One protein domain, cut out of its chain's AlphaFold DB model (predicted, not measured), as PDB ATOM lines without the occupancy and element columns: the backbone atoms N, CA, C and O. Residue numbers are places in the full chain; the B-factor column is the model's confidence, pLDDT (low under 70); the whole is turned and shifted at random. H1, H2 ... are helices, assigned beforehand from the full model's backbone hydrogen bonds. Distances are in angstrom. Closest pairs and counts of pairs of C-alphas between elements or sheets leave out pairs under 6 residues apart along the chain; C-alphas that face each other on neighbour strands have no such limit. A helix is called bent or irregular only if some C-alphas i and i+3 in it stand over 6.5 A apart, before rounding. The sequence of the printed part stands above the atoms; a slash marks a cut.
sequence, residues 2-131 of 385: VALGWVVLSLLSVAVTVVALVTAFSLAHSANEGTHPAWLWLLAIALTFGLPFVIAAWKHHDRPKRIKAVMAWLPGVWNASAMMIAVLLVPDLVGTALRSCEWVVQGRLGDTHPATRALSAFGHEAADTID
ATOM      1  N   VAL A   2      43.984  -5.558 -43.428       67.62
ATOM      2  CA  VAL A   2      44.418  -4.318 -42.729       67.62
ATOM      3  C   VAL A   2      44.101  -3.026 -43.503       67.62
ATOM      4  O   VAL A   2      43.602  -2.073 -42.916       67.62
ATOM      5  N   ALA A   3      44.321  -2.994 -44.823       77.69
ATOM      6  CA  ALA A   3      43.996  -1.823 -45.648       77.69
ATOM      7  C   ALA A   3      42.483  -1.537 -45.712       77.69
ATOM      8  O   ALA A   3      42.076  -0.382 -45.663       77.69
ATOM      9  N   LEU A   4      41.652  -2.586 -45.748       83.56
ATOM     10  CA  LEU A   4      40.192  -2.458 -45.730       83.56
ATOM     11  C   LEU A   4      39.708  -1.868 -44.396       83.56
ATOM     12  O   LEU A   4      38.884  -0.964 -44.400       83.56
ATOM     13  N   GLY A   5      40.283  -2.310 -43.270       84.69
ATOM     14  CA  GLY A   5      39.968  -1.758 -41.948       84.69
ATOM     15  C   GLY A   5      40.288  -0.264 -41.825       84.69
ATOM     16  O   GLY A   5      39.481   0.490 -41.293       84.69
ATOM     17  N   TRP A   6      41.416   0.188 -42.381       84.81
ATOM     18  CA  TRP A   6      41.768   1.614 -42.408       84.81
ATOM     19  C   TRP A   6      40.823   2.454 -43.265       84.81
ATOM     20  O   TRP A   6      40.484   3.573 -42.880       84.81
ATOM     21  N   VAL A   7      40.382   1.922 -44.407       87.06
ATOM     22  CA  VAL A   7      39.403   2.598 -45.268       87.06
ATOM     23  C   VAL A   7      38.061   2.723 -44.551       87.06
ATOM     24  O   VAL A   7      37.526   3.824 -44.474       87.06
ATOM     25  N   VAL A   8      37.557   1.638 -43.955       88.44
ATOM     26  CA  VAL A   8      36.294   1.646 -43.196       88.44
ATOM     27  C   VAL A   8      36.359   2.620 -42.021       88.44
ATOM     28  O   VAL A   8      35.449   3.424 -41.844       88.44
ATOM     29  N   LEU A   9      37.456   2.610 -41.256       88.56
ATOM     30  CA  LEU A   9      37.646   3.534 -40.136       88.56
ATOM     31  C   LEU A   9      37.670   4.997 -40.597       88.56
ATOM     32  O   LEU A   9      37.070   5.851 -39.951       88.56
ATOM     33  N   SER A  10      38.326   5.277 -41.726       88.31
ATOM     34  CA  SER A  10      38.379   6.628 -42.291       88.31
ATOM     35  C   SER A  10      37.003   7.093 -42.763       88.31
ATOM     36  O   SER A  10      36.613   8.222 -42.486       88.31
ATOM     37  N   LEU A  11      36.243   6.218 -43.428       91.62
ATOM     38  CA  LEU A  11      34.879   6.513 -43.868       91.62
ATOM     39  C   LEU A  11      33.947   6.771 -42.680       91.62
ATOM     40  O   LEU A  11      33.220   7.760 -42.688       91.62
ATOM     41  N   LEU A  12      34.022   5.943 -41.633       92.12
ATOM     42  CA  LEU A  12      33.251   6.141 -40.405       92.12
ATOM     43  C   LEU A  12      33.639   7.451 -39.710       92.12
ATOM     44  O   LEU A  12      32.769   8.217 -39.309       92.12
ATOM     45  N   SER A  13      34.940   7.741 -39.615       93.62
ATOM     46  CA  SER A  13      35.441   8.995 -39.049       93.62
ATOM     47  C   SER A  13      34.895  10.204 -39.804       93.62
ATOM     48  O   SER A  13      34.470  11.173 -39.176       93.62
ATOM     49  N   VAL A  14      34.877  10.157 -41.138       93.31
ATOM     50  CA  VAL A  14      34.299  11.221 -41.968       93.31
ATOM     51  C   VAL A  14      32.797  11.345 -41.722       93.31
ATOM     52  O   VAL A  14      32.339  12.451 -41.455       93.31
ATOM     53  N   ALA A  15      32.047  10.239 -41.739       90.69
ATOM     54  CA  ALA A  15      30.602  10.251 -41.525       90.69
ATOM     55  C   ALA A  15      30.222  10.870 -40.168       90.69
ATOM     56  O   ALA A  15      29.441  11.819 -40.125       90.69
ATOM     57  N   VAL A  16      30.848  10.414 -39.076       93.00
ATOM     58  CA  VAL A  16      30.623  10.972 -37.730       93.00
ATOM     59  C   VAL A  16      30.984  12.453 -37.678       93.00
ATOM     60  O   VAL A  16      30.256  13.249 -37.092       93.00
ATOM     61  N   THR A  17      32.097  12.843 -38.301       93.69
ATOM     62  CA  THR A  17      32.534  14.244 -38.287       93.69
ATOM     63  C   THR A  17      31.566  15.145 -39.055       93.69
ATOM     64  O   THR A  17      31.305  16.257 -38.613       93.69
ATOM     65  N   VAL A  18      30.999  14.678 -40.173       92.00
ATOM     66  CA  VAL A  18      29.993  15.435 -40.937       92.00
ATOM     67  C   VAL A  18      28.718  15.630 -40.118       92.00
ATOM     68  O   VAL A  18      28.243  16.758 -40.013       92.00
ATOM     69  N   VAL A  19      28.202  14.571 -39.485       90.38
ATOM     70  CA  VAL A  19      27.018  14.668 -38.611       90.38
ATOM     71  C   VAL A  19      27.283  15.626 -37.451       90.38
ATOM     72  O   VAL A  19      26.470  16.508 -37.175       90.38
ATOM     73  N   ALA A  20      28.447  15.516 -36.810       93.62
ATOM     74  CA  ALA A  20      28.816  16.400 -35.713       93.62
ATOM     75  C   ALA A  20      28.994  17.854 -36.145       93.62
ATOM     76  O   ALA A  20      28.606  18.753 -35.407       93.62
ATOM     77  N   LEU A  21      29.529  18.091 -37.343       94.75
ATOM     78  CA  LEU A  21      29.665  19.432 -37.899       94.75
ATOM     79  C   LEU A  21      28.292  20.074 -38.107       94.75
ATOM     80  O   LEU A  21      28.089  21.211 -37.687       94.75
ATOM     81  N   VAL A  22      27.363  19.346 -38.733       92.38
ATOM     82  CA  VAL A  22      25.996  19.825 -38.976       92.38
ATOM     83  C   VAL A  22      25.276  20.076 -37.654       92.38
ATOM     84  O   VAL A  22      24.728  21.152 -37.463       92.38
ATOM     85  N   THR A  23      25.356  19.144 -36.705       92.00
ATOM     86  CA  THR A  23      24.713  19.285 -35.389       92.00
ATOM     87  C   THR A  23      25.282  20.471 -34.607       92.00
ATOM     88  O   THR A  23      24.525  21.266 -34.059       92.00
ATOM     89  N   ALA A  24      26.611  20.640 -34.588       93.62
ATOM     90  CA  ALA A  24      27.258  21.772 -33.925       93.62
ATOM     91  C   ALA A  24      26.860  23.108 -34.561       93.62
ATOM     92  O   ALA A  24      26.643  24.086 -33.848       93.62
ATOM     93  N   PHE A  25      26.744  23.149 -35.892       93.75
ATOM     94  CA  PHE A  25      26.234  24.314 -36.600       93.75
ATOM     95  C   PHE A  25      24.773  24.608 -36.218       93.75
ATOM     96  O   PHE A  25      24.478  25.732 -35.821       93.75
ATOM     97  N   SER A  26      23.879  23.616 -36.283       91.06
ATOM     98  CA  SER A  26      22.456  23.780 -35.953       91.06
ATOM     99  C   SER A  26      22.240  24.216 -34.504       91.06
ATOM    100  O   SER A  26      21.427  25.096 -34.228       91.06
ATOM    101  N   LEU A  27      23.014  23.655 -33.572       91.19
ATOM    102  CA  LEU A  27      22.984  24.044 -32.165       91.19
ATOM    103  C   LEU A  27      23.448  25.498 -31.981       91.19
ATOM    104  O   LEU A  27      22.835  26.270 -31.253       91.19
ATOM    105  N   ALA A  28      24.515  25.903 -32.676       90.62
ATOM    106  CA  ALA A  28      24.997  27.278 -32.616       90.62
ATOM    107  C   ALA A  28      24.006  28.271 -33.248       90.62
ATOM    108  O   ALA A  28      23.867  29.385 -32.743       90.62
ATOM    109  N   HIS A  29      23.326  27.868 -34.328       89.81
ATOM    110  CA  HIS A  29      22.316  28.671 -35.013       89.81
ATOM    111  C   HIS A  29      21.059  28.864 -34.166       89.81
ATOM    112  O   HIS A  29      20.678  30.007 -33.937       89.81
ATOM    113  N   SER A  30      20.489  27.780 -33.636       85.19
ATOM    114  CA  SER A  30      19.329  27.832 -32.732       85.19
ATOM    115  C   SER A  30      19.609  28.661 -31.474       85.19
ATOM    116  O   SER A  30      18.760  29.425 -31.028       85.19
ATOM    117  N   ALA A  31      20.828  28.596 -30.933       86.75
ATOM    118  CA  ALA A  31      21.216  29.418 -29.791       86.75
ATOM    119  C   ALA A  31      21.467  30.901 -30.139       86.75
ATOM    120  O   ALA A  31      21.496  31.735 -29.236       86.75
ATOM    121  N   ASN A  32      21.722  31.244 -31.411       87.44
ATOM    122  CA  ASN A  32      22.150  32.585 -31.827       87.44
ATOM    123  C   ASN A  32      21.616  32.970 -33.218       87.44
ATOM    124  O   ASN A  32      22.399  33.264 -34.129       87.44
ATOM    125  N   GLU A  33      20.295  33.034 -33.375       79.62
ATOM    126  CA  GLU A  33      19.639  33.327 -34.661       79.62
ATOM    127  C   GLU A  33      20.101  34.650 -35.305       79.62
ATOM    128  O   GLU A  33      20.199  34.756 -36.526       79.62
ATOM    129  N   GLY A  34      20.474  35.649 -34.496       83.50
ATOM    130  CA  GLY A  34      20.965  36.949 -34.974       83.50
ATOM    131  C   GLY A  34      22.414  36.964 -35.484       83.50
ATOM    132  O   GLY A  34      22.880  37.995 -35.974       83.50
ATOM    133  N   THR A  35      23.164  35.864 -35.361       89.75
ATOM    134  CA  THR A  35      24.578  35.814 -35.768       89.75
ATOM    135  C   THR A  35      24.726  35.414 -37.231       89.75
ATOM    136  O   THR A  35      24.108  34.466 -37.708       89.75
ATOM    137  N   HIS A  36      25.625  36.094 -37.951       90.75
ATOM    138  CA  HIS A  36      25.881  35.778 -39.354       90.75
ATOM    139  C   HIS A  36      26.355  34.314 -39.528       90.75
ATOM    140  O   HIS A  36      27.347  33.924 -38.898       90.75
ATOM    141  N   PRO A  37      25.752  33.521 -40.441       89.31
ATOM    142  CA  PRO A  37      26.005  32.079 -40.558       89.31
ATOM    143  C   PRO A  37      27.472  31.692 -40.757       89.31
ATOM    144  O   PRO A  37      27.904  30.630 -40.320       89.31
ATOM    145  N   ALA A  38      28.266  32.554 -41.397       92.25
ATOM    146  CA  ALA A  38      29.696  32.313 -41.600       92.25
ATOM    147  C   ALA A  38      30.463  32.110 -40.280       92.25
ATOM    148  O   ALA A  38      31.342  31.256 -40.219       92.25
ATOM    149  N   TRP A  39      30.119  32.848 -39.220       94.00
ATOM    150  CA  TRP A  39      30.771  32.695 -37.916       94.00
ATOM    151  C   TRP A  39      30.378  31.392 -37.228       94.00
ATOM    152  O   TRP A  39      31.232  30.728 -36.645       94.00
ATOM    153  N   LEU A  40      29.115  30.994 -37.367       93.19
ATOM    154  CA  LEU A  40      28.611  29.721 -36.855       93.19
ATOM    155  C   LEU A  40      29.295  28.541 -37.563       93.19
ATOM    156  O   LEU A  40      29.751  27.605 -36.908       93.19
ATOM    157  N   TRP A  41      29.477  28.623 -38.886       94.00
ATOM    158  CA  TRP A  41      30.256  27.643 -39.647       94.00
ATOM    159  C   TRP A  41      31.724  27.610 -39.234       94.00
ATOM    160  O   TRP A  41      32.279  26.528 -39.062       94.00
ATOM    161  N   LEU A  42      32.363  28.769 -39.054       95.25
ATOM    162  CA  LEU A  42      33.747  28.834 -38.586       95.25
ATOM    163  C   LEU A  42      33.903  28.174 -37.214       95.25
ATOM    164  O   LEU A  42      34.840  27.399 -37.025       95.25
ATOM    165  N   LEU A  43      32.973  28.428 -36.290       94.38
ATOM    166  CA  LEU A  43      32.946  27.787 -34.978       94.38
ATOM    167  C   LEU A  43      32.777  26.268 -35.105       94.38
ATOM    168  O   LEU A  43      33.580  25.516 -34.552       94.38
ATOM    169  N   ALA A  44      31.785  25.813 -35.869       94.75
ATOM    170  CA  ALA A  44      31.518  24.392 -36.064       94.75
ATOM    171  C   ALA A  44      32.723  23.674 -36.703       94.75
ATOM    172  O   ALA A  44      33.145  22.622 -36.224       94.75
ATOM    173  N   ILE A  45      33.355  24.264 -37.724       96.19
ATOM    174  CA  ILE A  45      34.563  23.722 -38.370       96.19
ATOM    175  C   ILE A  45      35.747  23.708 -37.395       96.19
ATOM    176  O   ILE A  45      36.492  22.725 -37.334       96.19
ATOM    177  N   ALA A  46      35.930  24.771 -36.608       96.12
ATOM    178  CA  ALA A  46      36.998  24.843 -35.617       96.12
ATOM    179  C   ALA A  46      36.849  23.757 -34.541       96.12
ATOM    180  O   ALA A  46      37.834  23.102 -34.203       96.12
ATOM    181  N   LEU A  47      35.631  23.513 -34.047       95.31
ATOM    182  CA  LEU A  47      35.357  22.490 -33.035       95.31
ATOM    183  C   LEU A  47      35.499  21.064 -33.580       95.31
ATOM    184  O   LEU A  47      36.051  20.203 -32.896       95.31
ATOM    185  N   THR A  48      35.028  20.813 -34.801       95.12
ATOM    186  CA  THR A  48      34.950  19.453 -35.360       95.12
ATOM    187  C   THR A  48      36.211  18.999 -36.087       95.12
ATOM    188  O   THR A  48      36.570  17.825 -36.001       95.12
ATOM    189  N   PHE A  49      36.913  19.910 -36.770       94.31
ATOM    190  CA  PHE A  49      38.147  19.617 -37.508       94.31
ATOM    191  C   PHE A  49      39.365  20.343 -36.935       94.31
ATOM    192  O   PHE A  49      40.444  19.751 -36.843       94.31
ATOM    193  N   GLY A  50      39.204  21.611 -36.549       94.31
ATOM    194  CA  GLY A  50      40.304  22.465 -36.097       94.31
ATOM    195  C   GLY A  50      40.993  21.938 -34.840       94.31
ATOM    196  O   GLY A  50      42.206  21.736 -34.848       94.31
ATOM    197  N   LEU A  51      40.236  21.654 -33.779       95.00
ATOM    198  CA  LEU A  51      40.778  21.146 -32.516       95.00
ATOM    199  C   LEU A  51      41.472  19.780 -32.671       95.00
ATOM    200  O   LEU A  51      42.636  19.677 -32.266       95.00
ATOM    201  N   PRO A  52      40.871  18.759 -33.322       95.75
ATOM    202  CA  PRO A  52      41.575  17.513 -33.636       95.75
ATOM    203  C   PRO A  52      42.879  17.734 -34.402       95.75
ATOM    204  O   PRO A  52      43.901  17.123 -34.079       95.75
ATOM    205  N   PHE A  53      42.867  18.634 -35.388       95.56
ATOM    206  CA  PHE A  53      44.059  18.958 -36.160       95.56
ATOM    207  C   PHE A  53      45.142  19.609 -35.298       95.56
ATOM    208  O   PHE A  53      46.294  19.185 -35.364       95.56
ATOM    209  N   VAL A  54      44.793  20.586 -34.455       95.75
ATOM    210  CA  VAL A  54      45.738  21.245 -33.540       95.75
ATOM    211  C   VAL A  54      46.347  20.235 -32.569       95.75
ATOM    212  O   VAL A  54      47.562  20.237 -32.383       95.75
ATOM    213  N   ILE A  55      45.549  19.317 -32.014       94.81
ATOM    214  CA  ILE A  55      46.035  18.249 -31.125       94.81
ATOM    215  C   ILE A  55      47.016  17.325 -31.864       94.81
ATOM    216  O   ILE A  55      48.096  17.014 -31.348       94.81
ATOM    217  N   ALA A  56      46.673  16.901 -33.085       94.19
ATOM    218  CA  ALA A  56      47.534  16.047 -33.901       94.19
ATOM    219  C   ALA A  56      48.835  16.758 -34.300       94.19
ATOM    220  O   ALA A  56      49.914  16.168 -34.208       94.19
ATOM    221  N   ALA A  57      48.739  18.020 -34.719       93.69
ATOM    222  CA  ALA A  57      49.870  18.849 -35.103       93.69
ATOM    223  C   ALA A  57      50.793  19.106 -33.910       93.69
ATOM    224  O   ALA A  57      51.993  18.902 -34.030       93.69
ATOM    225  N   TRP A  58      50.252  19.452 -32.743       94.94
ATOM    226  CA  TRP A  58      51.036  19.666 -31.528       94.94
ATOM    227  C   TRP A  58      51.845  18.418 -31.144       94.94
ATOM    228  O   TRP A  58      53.061  18.491 -30.947       94.94
ATOM    229  N   LYS A  59      51.202  17.243 -31.137       95.00
ATOM    230  CA  LYS A  59      51.829  15.973 -30.741       95.00
ATOM    231  C   LYS A  59      52.806  15.399 -31.777       95.00
ATOM    232  O   LYS A  59      53.687  14.619 -31.415       95.00
ATOM    233  N   HIS A  60      52.633  15.717 -33.061       94.19
ATOM    234  CA  HIS A  60      53.376  15.098 -34.168       94.19
ATOM    235  C   HIS A  60      53.978  16.110 -35.154       94.19
ATOM    236  O   HIS A  60      54.181  15.770 -36.322       94.19
ATOM    237  N   HIS A  61      54.272  17.335 -34.707       91.44
ATOM    238  CA  HIS A  61      54.819  18.410 -35.547       91.44
ATOM    239  C   HIS A  61      56.121  18.009 -36.262       91.44
ATOM    240  O   HIS A  61      56.373  18.444 -37.381       91.44
ATOM    241  N   ASP A  62      56.916  17.126 -35.654       92.31
ATOM    242  CA  ASP A  62      58.160  16.569 -36.190       92.31
ATOM    243  C   ASP A  62      57.938  15.486 -37.270       92.31
ATOM    244  O   ASP A  62      58.873  15.094 -37.972       92.31
ATOM    245  N   ARG A  63      56.711  14.960 -37.421       94.00
ATOM    246  CA  ARG A  63      56.389  13.788 -38.262       94.00
ATOM    247  C   ARG A  63      55.100  13.991 -39.073       94.00
ATOM    248  O   ARG A  63      54.068  13.391 -38.753       94.00
ATOM    249  N   PRO A  64      55.147  14.689 -40.224       88.06
ATOM    250  CA  PRO A  64      53.952  15.012 -41.014       88.06
ATOM    251  C   PRO A  64      53.182  13.779 -41.520       88.06
ATOM    252  O   PRO A  64      51.956  13.804 -41.630       88.06
ATOM    253  N   LYS A  65      53.866  12.654 -41.774       90.19
ATOM    254  CA  LYS A  65      53.205  11.385 -42.138       90.19
ATOM    255  C   LYS A  65      52.336  10.827 -41.001       90.19
ATOM    256  O   LYS A  65      51.305  10.223 -41.279       90.19
ATOM    257  N   ARG A  66      52.725  11.042 -39.735       90.44
ATOM    258  CA  ARG A  66      51.922  10.626 -38.574       90.44
ATOM    259  C   ARG A  66      50.703  11.517 -38.378       90.44
ATOM    260  O   ARG A  66      49.656  10.979 -38.056       90.44
ATOM    261  N   ILE A  67      50.803  12.822 -38.651       90.69
ATOM    262  CA  ILE A  67      49.638  13.725 -38.624       90.69
ATOM    263  C   ILE A  67      48.552  13.205 -39.573       90.69
ATOM    264  O   ILE A  67      47.418  13.016 -39.151       90.69
ATOM    265  N   LYS A  68      48.906  12.875 -40.824       88.25
ATOM    266  CA  LYS A  68      47.949  12.319 -41.801       88.25
ATOM    267  C   LYS A  68      47.291  11.023 -41.318       88.25
ATOM    268  O   LYS A  68      46.084  10.872 -41.451       88.25
ATOM    269  N   ALA A  69      48.074  10.109 -40.743       89.94
ATOM    270  CA  ALA A  69      47.552   8.851 -40.212       89.94
ATOM    271  C   ALA A  69      46.623   9.058 -39.002       89.94
ATOM    272  O   ALA A  69      45.631   8.352 -38.862       89.94
ATOM    273  N   VAL A  70      46.923  10.031 -38.136       92.44
ATOM    274  CA  VAL A  70      46.081  10.379 -36.981       92.44
ATOM    275  C   VAL A  70      44.788  11.063 -37.424       92.44
ATOM    276  O   VAL A  70      43.720  10.727 -36.923       92.44
ATOM    277  N   MET A  71      44.851  11.946 -38.421       93.19
ATOM    278  CA  MET A  71      43.672  12.620 -38.976       93.19
ATOM    279  C   MET A  71      42.691  11.677 -39.685       93.19
ATOM    280  O   MET A  71      41.561  12.077 -39.941       93.19
ATOM    281  N   ALA A  72      43.082  10.430 -39.959       90.75
ATOM    282  CA  ALA A  72      42.182   9.416 -40.500       90.75
ATOM    283  C   ALA A  72      41.145   8.904 -39.480       90.75
ATOM    284  O   ALA A  72      40.140   8.337 -39.888       90.75
ATOM    285  N   TRP A  73      41.371   9.072 -38.170       93.62
ATOM    286  CA  TRP A  73      40.474   8.542 -37.129       93.62
ATOM    287  C   TRP A  73      40.215   9.504 -35.965       93.62
ATOM    288  O   TRP A  73      39.166   9.420 -35.328       93.62
ATOM    289  N   LEU A  74      41.154  10.410 -35.665       95.19
ATOM    290  CA  LEU A  74      41.054  11.310 -34.516       95.19
ATOM    291  C   LEU A  74      39.815  12.219 -34.578       95.19
ATOM    292  O   LEU A  74      39.143  12.312 -33.553       95.19
ATOM    293  N   PRO A  75      39.457  12.841 -35.724       96.00
ATOM    294  CA  PRO A  75      38.215  13.604 -35.821       96.00
ATOM    295  C   PRO A  75      36.986  12.754 -35.490       96.00
ATOM    296  O   PRO A  75      36.138  13.194 -34.726       96.00
ATOM    297  N   GLY A  76      36.916  11.514 -35.978       95.00
ATOM    298  CA  GLY A  76      35.809  10.607 -35.687       95.00
ATOM    299  C   GLY A  76      35.653  10.333 -34.194       95.00
ATOM    300  O   GLY A  76      34.569  10.511 -33.650       95.00
ATOM    301  N   VAL A  77      36.741   9.959 -33.513       95.81
ATOM    302  CA  VAL A  77      36.714   9.679 -32.064       95.81
ATOM    303  C   VAL A  77      36.392  10.934 -31.251       95.81
ATOM    304  O   VAL A  77      35.594  10.871 -30.316       95.81
ATOM    305  N   TRP A  78      36.986  12.073 -31.615       96.81
ATOM    306  CA  TRP A  78      36.726  13.365 -30.981       96.81
ATOM    307  C   TRP A  78      35.244  13.739 -31.059       96.81
ATOM    308  O   TRP A  78      34.608  13.978 -30.034       96.81
ATOM    309  N   ASN A  79      34.686  13.723 -32.269       97.38
ATOM    310  CA  ASN A  79      33.310  14.125 -32.518       97.38
ATOM    311  C   ASN A  79      32.297  13.126 -31.945       97.38
ATOM    312  O   ASN A  79      31.304  13.553 -31.369       97.38
ATOM    313  N   ALA A  80      32.566  11.815 -32.011       95.19
ATOM    314  CA  ALA A  80      31.721  10.808 -31.364       95.19
ATOM    315  C   ALA A  80      31.649  11.019 -29.846       95.19
ATOM    316  O   ALA A  80      30.570  10.973 -29.262       95.19
ATOM    317  N   SER A  81      32.797  11.286 -29.211       95.75
ATOM    318  CA  SER A  81      32.862  11.523 -27.764       95.75
ATOM    319  C   SER A  81      32.126  12.808 -27.381       95.75
ATOM    320  O   SER A  81      31.348  12.808 -26.433       95.75
ATOM    321  N   ALA A  82      32.334  13.891 -28.137       94.88
ATOM    322  CA  ALA A  82      31.644  15.158 -27.913       94.88
ATOM    323  C   ALA A  82      30.123  15.021 -28.081       94.88
ATOM    324  O   ALA A  82      29.376  15.511 -27.238       94.88
ATOM    325  N   MET A  83      29.668  14.306 -29.118       94.12
ATOM    326  CA  MET A  83      28.244  14.065 -29.356       94.12
ATOM    327  C   MET A  83      27.617  13.235 -28.239       94.12
ATOM    328  O   MET A  83      26.552  13.578 -27.743       94.12
ATOM    329  N   MET A  84      28.302  12.176 -27.798       95.06
ATOM    330  CA  MET A  84      27.844  11.347 -26.684       95.06
ATOM    331  C   MET A  84      27.691  12.170 -25.401       95.06
ATOM    332  O   MET A  84      26.694  12.034 -24.702       95.06
ATOM    333  N   ILE A  85      28.647  13.055 -25.110       95.75
ATOM    334  CA  ILE A  85      28.556  13.966 -23.963       95.75
ATOM    335  C   ILE A  85      27.372  14.928 -24.128       95.75
ATOM    336  O   ILE A  85      26.618  15.115 -23.179       95.75
ATOM    337  N   ALA A  86      27.185  15.517 -25.311       93.81
ATOM    338  CA  ALA A  86      26.087  16.448 -25.569       93.81
ATOM    339  C   ALA A  86      24.714  15.777 -25.409       93.81
ATOM    340  O   ALA A  86      23.870  16.302 -24.694       93.81
ATOM    341  N   VAL A  87      24.529  14.584 -25.983       94.19
ATOM    342  CA  VAL A  87      23.302  13.778 -25.849       94.19
ATOM    343  C   VAL A  87      23.005  13.433 -24.388       94.19
ATOM    344  O   VAL A  87      21.853  13.441 -23.980       94.19
ATOM    345  N   LEU A  88      24.028  13.158 -23.573       94.31
ATOM    346  CA  LEU A  88      23.836  12.837 -22.154       94.31
ATOM    347  C   LEU A  88      23.534  14.059 -21.277       94.31
ATOM    348  O   LEU A  88      22.925  13.902 -20.221       94.31
ATOM    349  N   LEU A  89      24.003  15.249 -21.661       95.19
ATOM    350  CA  LEU A  89      23.872  16.461 -20.845       95.19
ATOM    351  C   LEU A  89      22.680  17.335 -21.241       95.19
ATOM    352  O   LEU A  89      22.068  17.937 -20.364       95.19
ATOM    353  N   VAL A  90      22.396  17.439 -22.540       93.62
ATOM    354  CA  VAL A  90      21.396  18.344 -23.132       93.62
ATOM    355  C   VAL A  90      20.674  17.672 -24.320       93.62
ATOM    356  O   VAL A  90      20.769  18.147 -25.456       93.62
ATOM    357  N   PRO A  91      20.006  16.520 -24.101       92.56
ATOM    358  CA  PRO A  91      19.357  15.754 -25.171       92.56
ATOM    359  C   PRO A  91      18.290  16.555 -25.930       92.56
ATOM    360  O   PRO A  91      18.192  16.421 -27.144       92.56
ATOM    361  N   ASP A  92      17.561  17.433 -25.244       90.81
ATOM    362  CA  ASP A  92      16.531  18.325 -25.786       90.81
ATOM    363  C   ASP A  92      17.095  19.327 -26.810       90.81
ATOM    364  O   ASP A  92      16.574  19.481 -27.920       90.81
ATOM    365  N   LEU A  93      18.216  19.977 -26.478       91.19
ATOM    366  CA  LEU A  93      18.878  20.922 -27.379       91.19
ATOM    367  C   LEU A  93      19.498  20.211 -28.584       91.19
ATOM    368  O   LEU A  93      19.443  20.720 -29.704       91.19
ATOM    369  N   VAL A  94      20.077  19.025 -28.371       92.00
ATOM    370  CA  VAL A  94      20.625  18.205 -29.461       92.00
ATOM    371  C   VAL A  94      19.503  17.706 -30.373       92.00
ATOM    372  O   VAL A  94      19.632  17.812 -31.592       92.00
ATOM    373  N   GLY A  95      18.393  17.226 -29.805       91.12
ATOM    374  CA  GLY A  95      17.203  16.811 -30.544       91.12
ATOM    375  C   GLY A  95      16.639  17.950 -31.391       91.12
ATOM    376  O   GLY A  95      16.459  17.792 -32.595       91.12
ATOM    377  N   THR A  96      16.469  19.135 -30.803       89.88
ATOM    378  CA  THR A  96      16.017  20.343 -31.517       89.88
ATOM    379  C   THR A  96      16.963  20.717 -32.664       89.88
ATOM    380  O   THR A  96      16.519  20.941 -33.789       89.88
ATOM    381  N   ALA A  97      18.278  20.712 -32.419       90.69
ATOM    382  CA  ALA A  97      19.285  21.019 -33.436       90.69
ATOM    383  C   ALA A  97      19.293  20.012 -34.603       90.69
ATOM    384  O   ALA A  97      19.558  20.382 -35.751       90.69
ATOM    385  N   LEU A  98      19.021  18.737 -34.323       91.81
ATOM    386  CA  LEU A  98      18.881  17.704 -35.347       91.81
ATOM    387  C   LEU A  98      17.587  17.882 -36.152       91.81
ATOM    388  O   LEU A  98      17.634  17.784 -37.378       91.81
ATOM    389  N   ARG A  99      16.462  18.218 -35.506       90.19
ATOM    390  CA  ARG A  99      15.173  18.466 -36.182       90.19
ATOM    391  C   ARG A  99      15.187  19.675 -37.114       90.19
ATOM    392  O   ARG A  99      14.411  19.689 -38.057       90.19
ATOM    393  N   SER A 100      16.077  20.641 -36.883       88.81
ATOM    394  CA  SER A 100      16.231  21.840 -37.717       88.81
ATOM    395  C   SER A 100      17.447  21.791 -38.656       88.81
ATOM    396  O   SER A 100      17.869  22.821 -39.195       88.81
ATOM    397  N   CYS A 101      18.102  20.634 -38.811       90.56
ATOM    398  CA  CYS A 101      19.375  20.550 -39.533       90.56
ATOM    399  C   CYS A 101      19.254  20.797 -41.043       90.56
ATOM    400  O   CYS A 101      20.236  21.187 -41.687       90.56
ATOM    401  N   GLU A 102      18.057  20.651 -41.612       89.75
ATOM    402  CA  GLU A 102      17.781  20.962 -43.010       89.75
ATOM    403  C   GLU A 102      18.038  22.425 -43.367       89.75
ATOM    404  O   GLU A 102      18.306  22.708 -44.537       89.75
ATOM    405  N   TRP A 103      18.057  23.335 -42.386       88.50
ATOM    406  CA  TRP A 103      18.363  24.754 -42.587       88.50
ATOM    407  C   TRP A 103      19.646  24.962 -43.407       88.50
ATOM    408  O   TRP A 103      19.718  25.848 -44.262       88.50
ATOM    409  N   VAL A 104      20.643  24.086 -43.211       88.19
ATOM    410  CA  VAL A 104      21.941  24.102 -43.911       88.19
ATOM    411  C   VAL A 104      21.790  24.124 -45.436       88.19
ATOM    412  O   VAL A 104      22.627  24.704 -46.135       88.19
ATOM    413  N   VAL A 105      20.734  23.499 -45.957       88.88
ATOM    414  CA  VAL A 105      20.460  23.406 -47.396       88.88
ATOM    415  C   VAL A 105      19.171  24.123 -47.804       88.88
ATOM    416  O   VAL A 105      19.107  24.631 -48.926       88.88
ATOM    417  N   GLN A 106      18.192  24.231 -46.900       87.94
ATOM    418  CA  GLN A 106      16.868  24.811 -47.138       87.94
ATOM    419  C   GLN A 106      16.962  26.230 -47.700       87.94
ATOM    420  O   GLN A 106      16.346  26.518 -48.718       87.94
ATOM    421  N   GLY A 107      17.796  27.100 -47.116       85.94
ATOM    422  CA  GLY A 107      17.908  28.494 -47.566       85.94
ATOM    423  C   GLY A 107      18.425  28.665 -49.003       85.94
ATOM    424  O   GLY A 107      18.227  29.715 -49.605       85.94
ATOM    425  N   ARG A 108      19.092  27.647 -49.571       88.56
ATOM    426  CA  ARG A 108      19.603  27.671 -50.957       88.56
ATOM    427  C   ARG A 108      18.751  26.864 -51.926       88.56
ATOM    428  O   ARG A 108      18.644  27.245 -53.085       88.56
ATOM    429  N   LEU A 109      18.234  25.723 -51.477       90.69
ATOM    430  CA  LEU A 109      17.530  24.762 -52.326       90.69
ATOM    431  C   LEU A 109      16.003  24.900 -52.245       90.69
ATOM    432  O   LEU A 109      15.314  24.458 -53.160       90.69
ATOM    433  N   GLY A 110      15.481  25.519 -51.185       88.31
ATOM    434  CA  GLY A 110      14.054  25.616 -50.885       88.31
ATOM    435  C   GLY A 110      13.496  24.387 -50.157       88.31
ATOM    436  O   GLY A 110      14.153  23.348 -50.040       88.31
ATOM    437  N   ASP A 111      12.257  24.507 -49.673       86.44
ATOM    438  CA  ASP A 111      11.556  23.470 -48.893       86.44
ATOM    439  C   ASP A 111      11.133  22.245 -49.709       86.44
ATOM    440  O   ASP A 111      11.037  21.134 -49.187       86.44
ATOM    441  N   THR A 112      10.880  22.430 -51.002       87.00
ATOM    442  CA  THR A 112      10.381  21.371 -51.887       87.00
ATOM    443  C   THR A 112      11.494  20.496 -52.461       87.00
ATOM    444  O   THR A 112      11.211  19.468 -53.078       87.00
ATOM    445  N   HIS A 113      12.763  20.870 -52.262       90.81
ATOM    446  CA  HIS A 113      13.893  20.155 -52.840       90.81
ATOM    447  C   HIS A 113      14.138  18.806 -52.132       90.81
ATOM    448  O   HIS A 113      14.186  18.769 -50.897       90.81
ATOM    449  N   PRO A 114      14.398  17.702 -52.870       88.31
ATOM    450  CA  PRO A 114      14.588  16.372 -52.279       88.31
ATOM    451  C   PRO A 114      15.675  16.316 -51.201       88.31
ATOM    452  O   PRO A 114      15.503  15.663 -50.182       88.31
ATOM    453  N   ALA A 115      16.780  17.048 -51.385       89.44
ATOM    454  CA  ALA A 115      17.858  17.109 -50.393       89.44
ATOM    455  C   ALA A 115      17.428  17.754 -49.061       89.44
ATOM    456  O   ALA A 115      17.834  17.275 -48.006       89.44
ATOM    457  N   THR A 116      16.602  18.808 -49.100       90.81
ATOM    458  CA  THR A 116      16.058  19.455 -47.895       90.81
ATOM    459  C   THR A 116      15.157  18.484 -47.141       90.81
ATOM    460  O   THR A 116      15.293  18.310 -45.934       90.81
ATOM    461  N   ARG A 117      14.280  17.788 -47.871       89.50
ATOM    462  CA  ARG A 117      13.342  16.812 -47.306       89.50
ATOM    463  C   ARG A 117      14.044  15.592 -46.724       89.50
ATOM    464  O   ARG A 117      13.738  15.200 -45.605       89.50
ATOM    465  N   ALA A 118      15.023  15.043 -47.442       89.75
ATOM    466  CA  ALA A 118      15.830  13.932 -46.960       89.75
ATOM    467  C   ALA A 118      16.588  14.314 -45.682       89.75
ATOM    468  O   ALA A 118      16.528  13.579 -44.702       89.75
ATOM    469  N   LEU A 119      17.259  15.474 -45.663       90.88
ATOM    470  CA  LEU A 119      17.999  15.925 -44.483       90.88
ATOM    471  C   LEU A 119      17.074  16.156 -43.281       90.88
ATOM    472  O   LEU A 119      17.408  15.719 -42.185       90.88
ATOM    473  N   SER A 120      15.893  16.742 -43.500       91.50
ATOM    474  CA  SER A 120      14.880  16.912 -42.454       91.50
ATOM    475  C   SER A 120      14.418  15.559 -41.896       91.50
ATOM    476  O   SER A 120      14.388  15.384 -40.680       91.50
ATOM    477  N   ALA A 121      14.150  14.569 -42.757       89.94
ATOM    478  CA  ALA A 121      13.758  13.225 -42.330       89.94
ATOM    479  C   ALA A 121      14.857  12.516 -41.522       89.94
ATOM    480  O   ALA A 121      14.574  11.986 -40.452       89.94
ATOM    481  N   PHE A 122      16.114  12.553 -41.980       90.50
ATOM    482  CA  PHE A 122      17.247  11.998 -41.226       90.50
ATOM    483  C   PHE A 122      17.454  12.705 -39.881       90.50
ATOM    484  O   PHE A 122      17.766  12.051 -38.890       90.50
ATOM    485  N   GLY A 123      17.294  14.031 -39.854       90.88
ATOM    486  CA  GLY A 123      17.392  14.837 -38.642       90.88
ATOM    487  C   GLY A 123      16.348  14.442 -37.602       90.88
ATOM    488  O   GLY A 123      16.707  14.173 -36.459       90.88
ATOM    489  N   HIS A 124      15.082  14.328 -38.013       90.69
ATOM    490  CA  HIS A 124      13.993  13.878 -37.143       90.69
ATOM    491  C   HIS A 124      14.186  12.434 -36.675       90.69
ATOM    492  O   HIS A 124      14.040  12.161 -35.490       90.69
ATOM    493  N   GLU A 125      14.589  11.530 -37.568       89.88
ATOM    494  CA  GLU A 125      14.843  10.132 -37.210       89.88
ATOM    495  C   GLU A 125      15.947  10.002 -36.150       89.88
ATOM    496  O   GLU A 125      15.799   9.289 -35.161       89.88
ATOM    497  N   ALA A 126      17.045  10.746 -36.308       90.25
ATOM    498  CA  ALA A 126      18.101  10.784 -35.305       90.25
ATOM    499  C   ALA A 126      17.625  11.440 -33.997       90.25
ATOM    500  O   ALA A 126      17.934  10.938 -32.915       90.25
ATOM    501  N   ALA A 127      16.873  12.539 -34.082       90.62
ATOM    502  CA  ALA A 127      16.371  13.263 -32.919       90.62
ATOM    503  C   ALA A 127      15.411  12.420 -32.073       90.62
ATOM    504  O   ALA A 127      15.529  12.434 -30.854       90.62
ATOM    505  N   ASP A 128      14.529  11.637 -32.690       89.25
ATOM    506  CA  ASP A 128      13.546  10.817 -31.974       89.25
ATOM    507  C   ASP A 128      14.203   9.701 -31.146       89.25
ATOM    508  O   ASP A 128      13.678   9.313 -30.103       89.25
ATOM    509  N   THR A 129      15.397   9.235 -31.539       89.44
ATOM    510  CA  THR A 129      16.187   8.299 -30.715       89.44
ATOM    511  C   THR A 129      16.828   8.950 -29.486       89.44
ATOM    512  O   THR A 129      17.148   8.254 -28.522       89.44
ATOM    513  N   ILE A 130      17.052  10.266 -29.527       89.50
ATOM    514  CA  ILE A 130      17.762  11.037 -28.496       89.50
ATOM    515  C   ILE A 130      16.779  11.712 -27.534       89.50
ATOM    516  O   ILE A 130      17.009  11.724 -26.327       89.50
ATOM    517  N   ASP A 131      15.700  12.263 -28.078       89.12
ATOM    518  CA  ASP A 131      14.708  13.102 -27.411       89.12
ATOM    519  C   ASP A 131      13.300  12.736 -27.925       89.12
ATOM    520  O   ASP A 131      12.737  13.430 -28.782       89.12
TER     521      ASP A 131
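This is residues 2 to 131 of the 385 residues of an uncharacterized protein of Enhygromyxa salina (UniProt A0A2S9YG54). One long helix, H1, runs through the domain; the bent helix H2 folds back beside its later part, H4 crosses its middle part, and short H3 doubles back on H2b. Past H4 the chain makes a second group across the later part of H1: H5 and H6 follow one another about perpendicular to it, and H7 runs back alongside both. The printed part has 130 residues with seven named helices, H1 to H7 in chain order, and no named strand; the class is all helix, and the helix packing is mostly crossed. The whole is compact, with a radius of gyration of the C-alphas of 16.0 A and spans of 47 by 33 by 31 A.

H1, residues 2 to 31, is the hub and touches four other helices. H2, residues 37 to 60, was assigned as one helix by its hydrogen bonds but is bent, with C-alphas 48 and 51 6.7 A apart; its arms are H2a, residues 37 to 48, and H2b, residues 51 to 60, at a steep tilt of 41 degrees. H1, with residues 17 to 29 alone, touches H2a in a hairpin, closest at the C-alphas of Phe 25 and Ala 44, 5.3 A. H3, residues 64 to 71, forms a hairpin with H2b, closest at the C-alphas of Ala 56 and Ile 67, 5.7 A. H4, residues 74 to 89, touches residues 12 to 20 of H1 at a steep tilt of 43 degrees, the same way; the closest C-alphas, of Ser 13 and Gly 76, are 3.7 A apart. H5, residues 91 to 99, touches H1 about perpendicular, at 83 degrees, closest at the C-alphas of Ser 26 and Ala 97, 4.9 A. H6, residues 103 to 109, is only just irregular, with C-alphas 104 and 107 7.0 A apart. H7, residues 114 to 130, touches H5 at a shallow tilt of 14 degrees, opposite ways, closest at the C-alphas of Gly 95 and Ala 127, 4.3 A. H6 and H7 form a hairpin, closest at the C-alphas of Gln 106 and Thr 116, 5.5 A. H1 and H7 are apart. Every O i to N i+4 pair is within hydrogen-bond range in H1, H2a, H2b, H3, H4 and H5; H7 has 11 of 13, and H6 1 of 3 beside 3 of 4 O i to N i+3 pairs.

H1 begins at C-alpha 2, (44.418, -4.318, -42.729), and measures 42.9 A to C-alpha 31. H2a measures 16.3 A, H4 22.6 A and H7 24.6 A. H7 ends at C-alpha 130, (17.762, 11.037, -28.496).

The two C-alphas farthest apart, of Asp 62 and Thr 112, are 50.5 A apart. The printed part has no cut, and the six links are tight. Mean pLDDT of the printed part is 91.2; residue 2 is under 70.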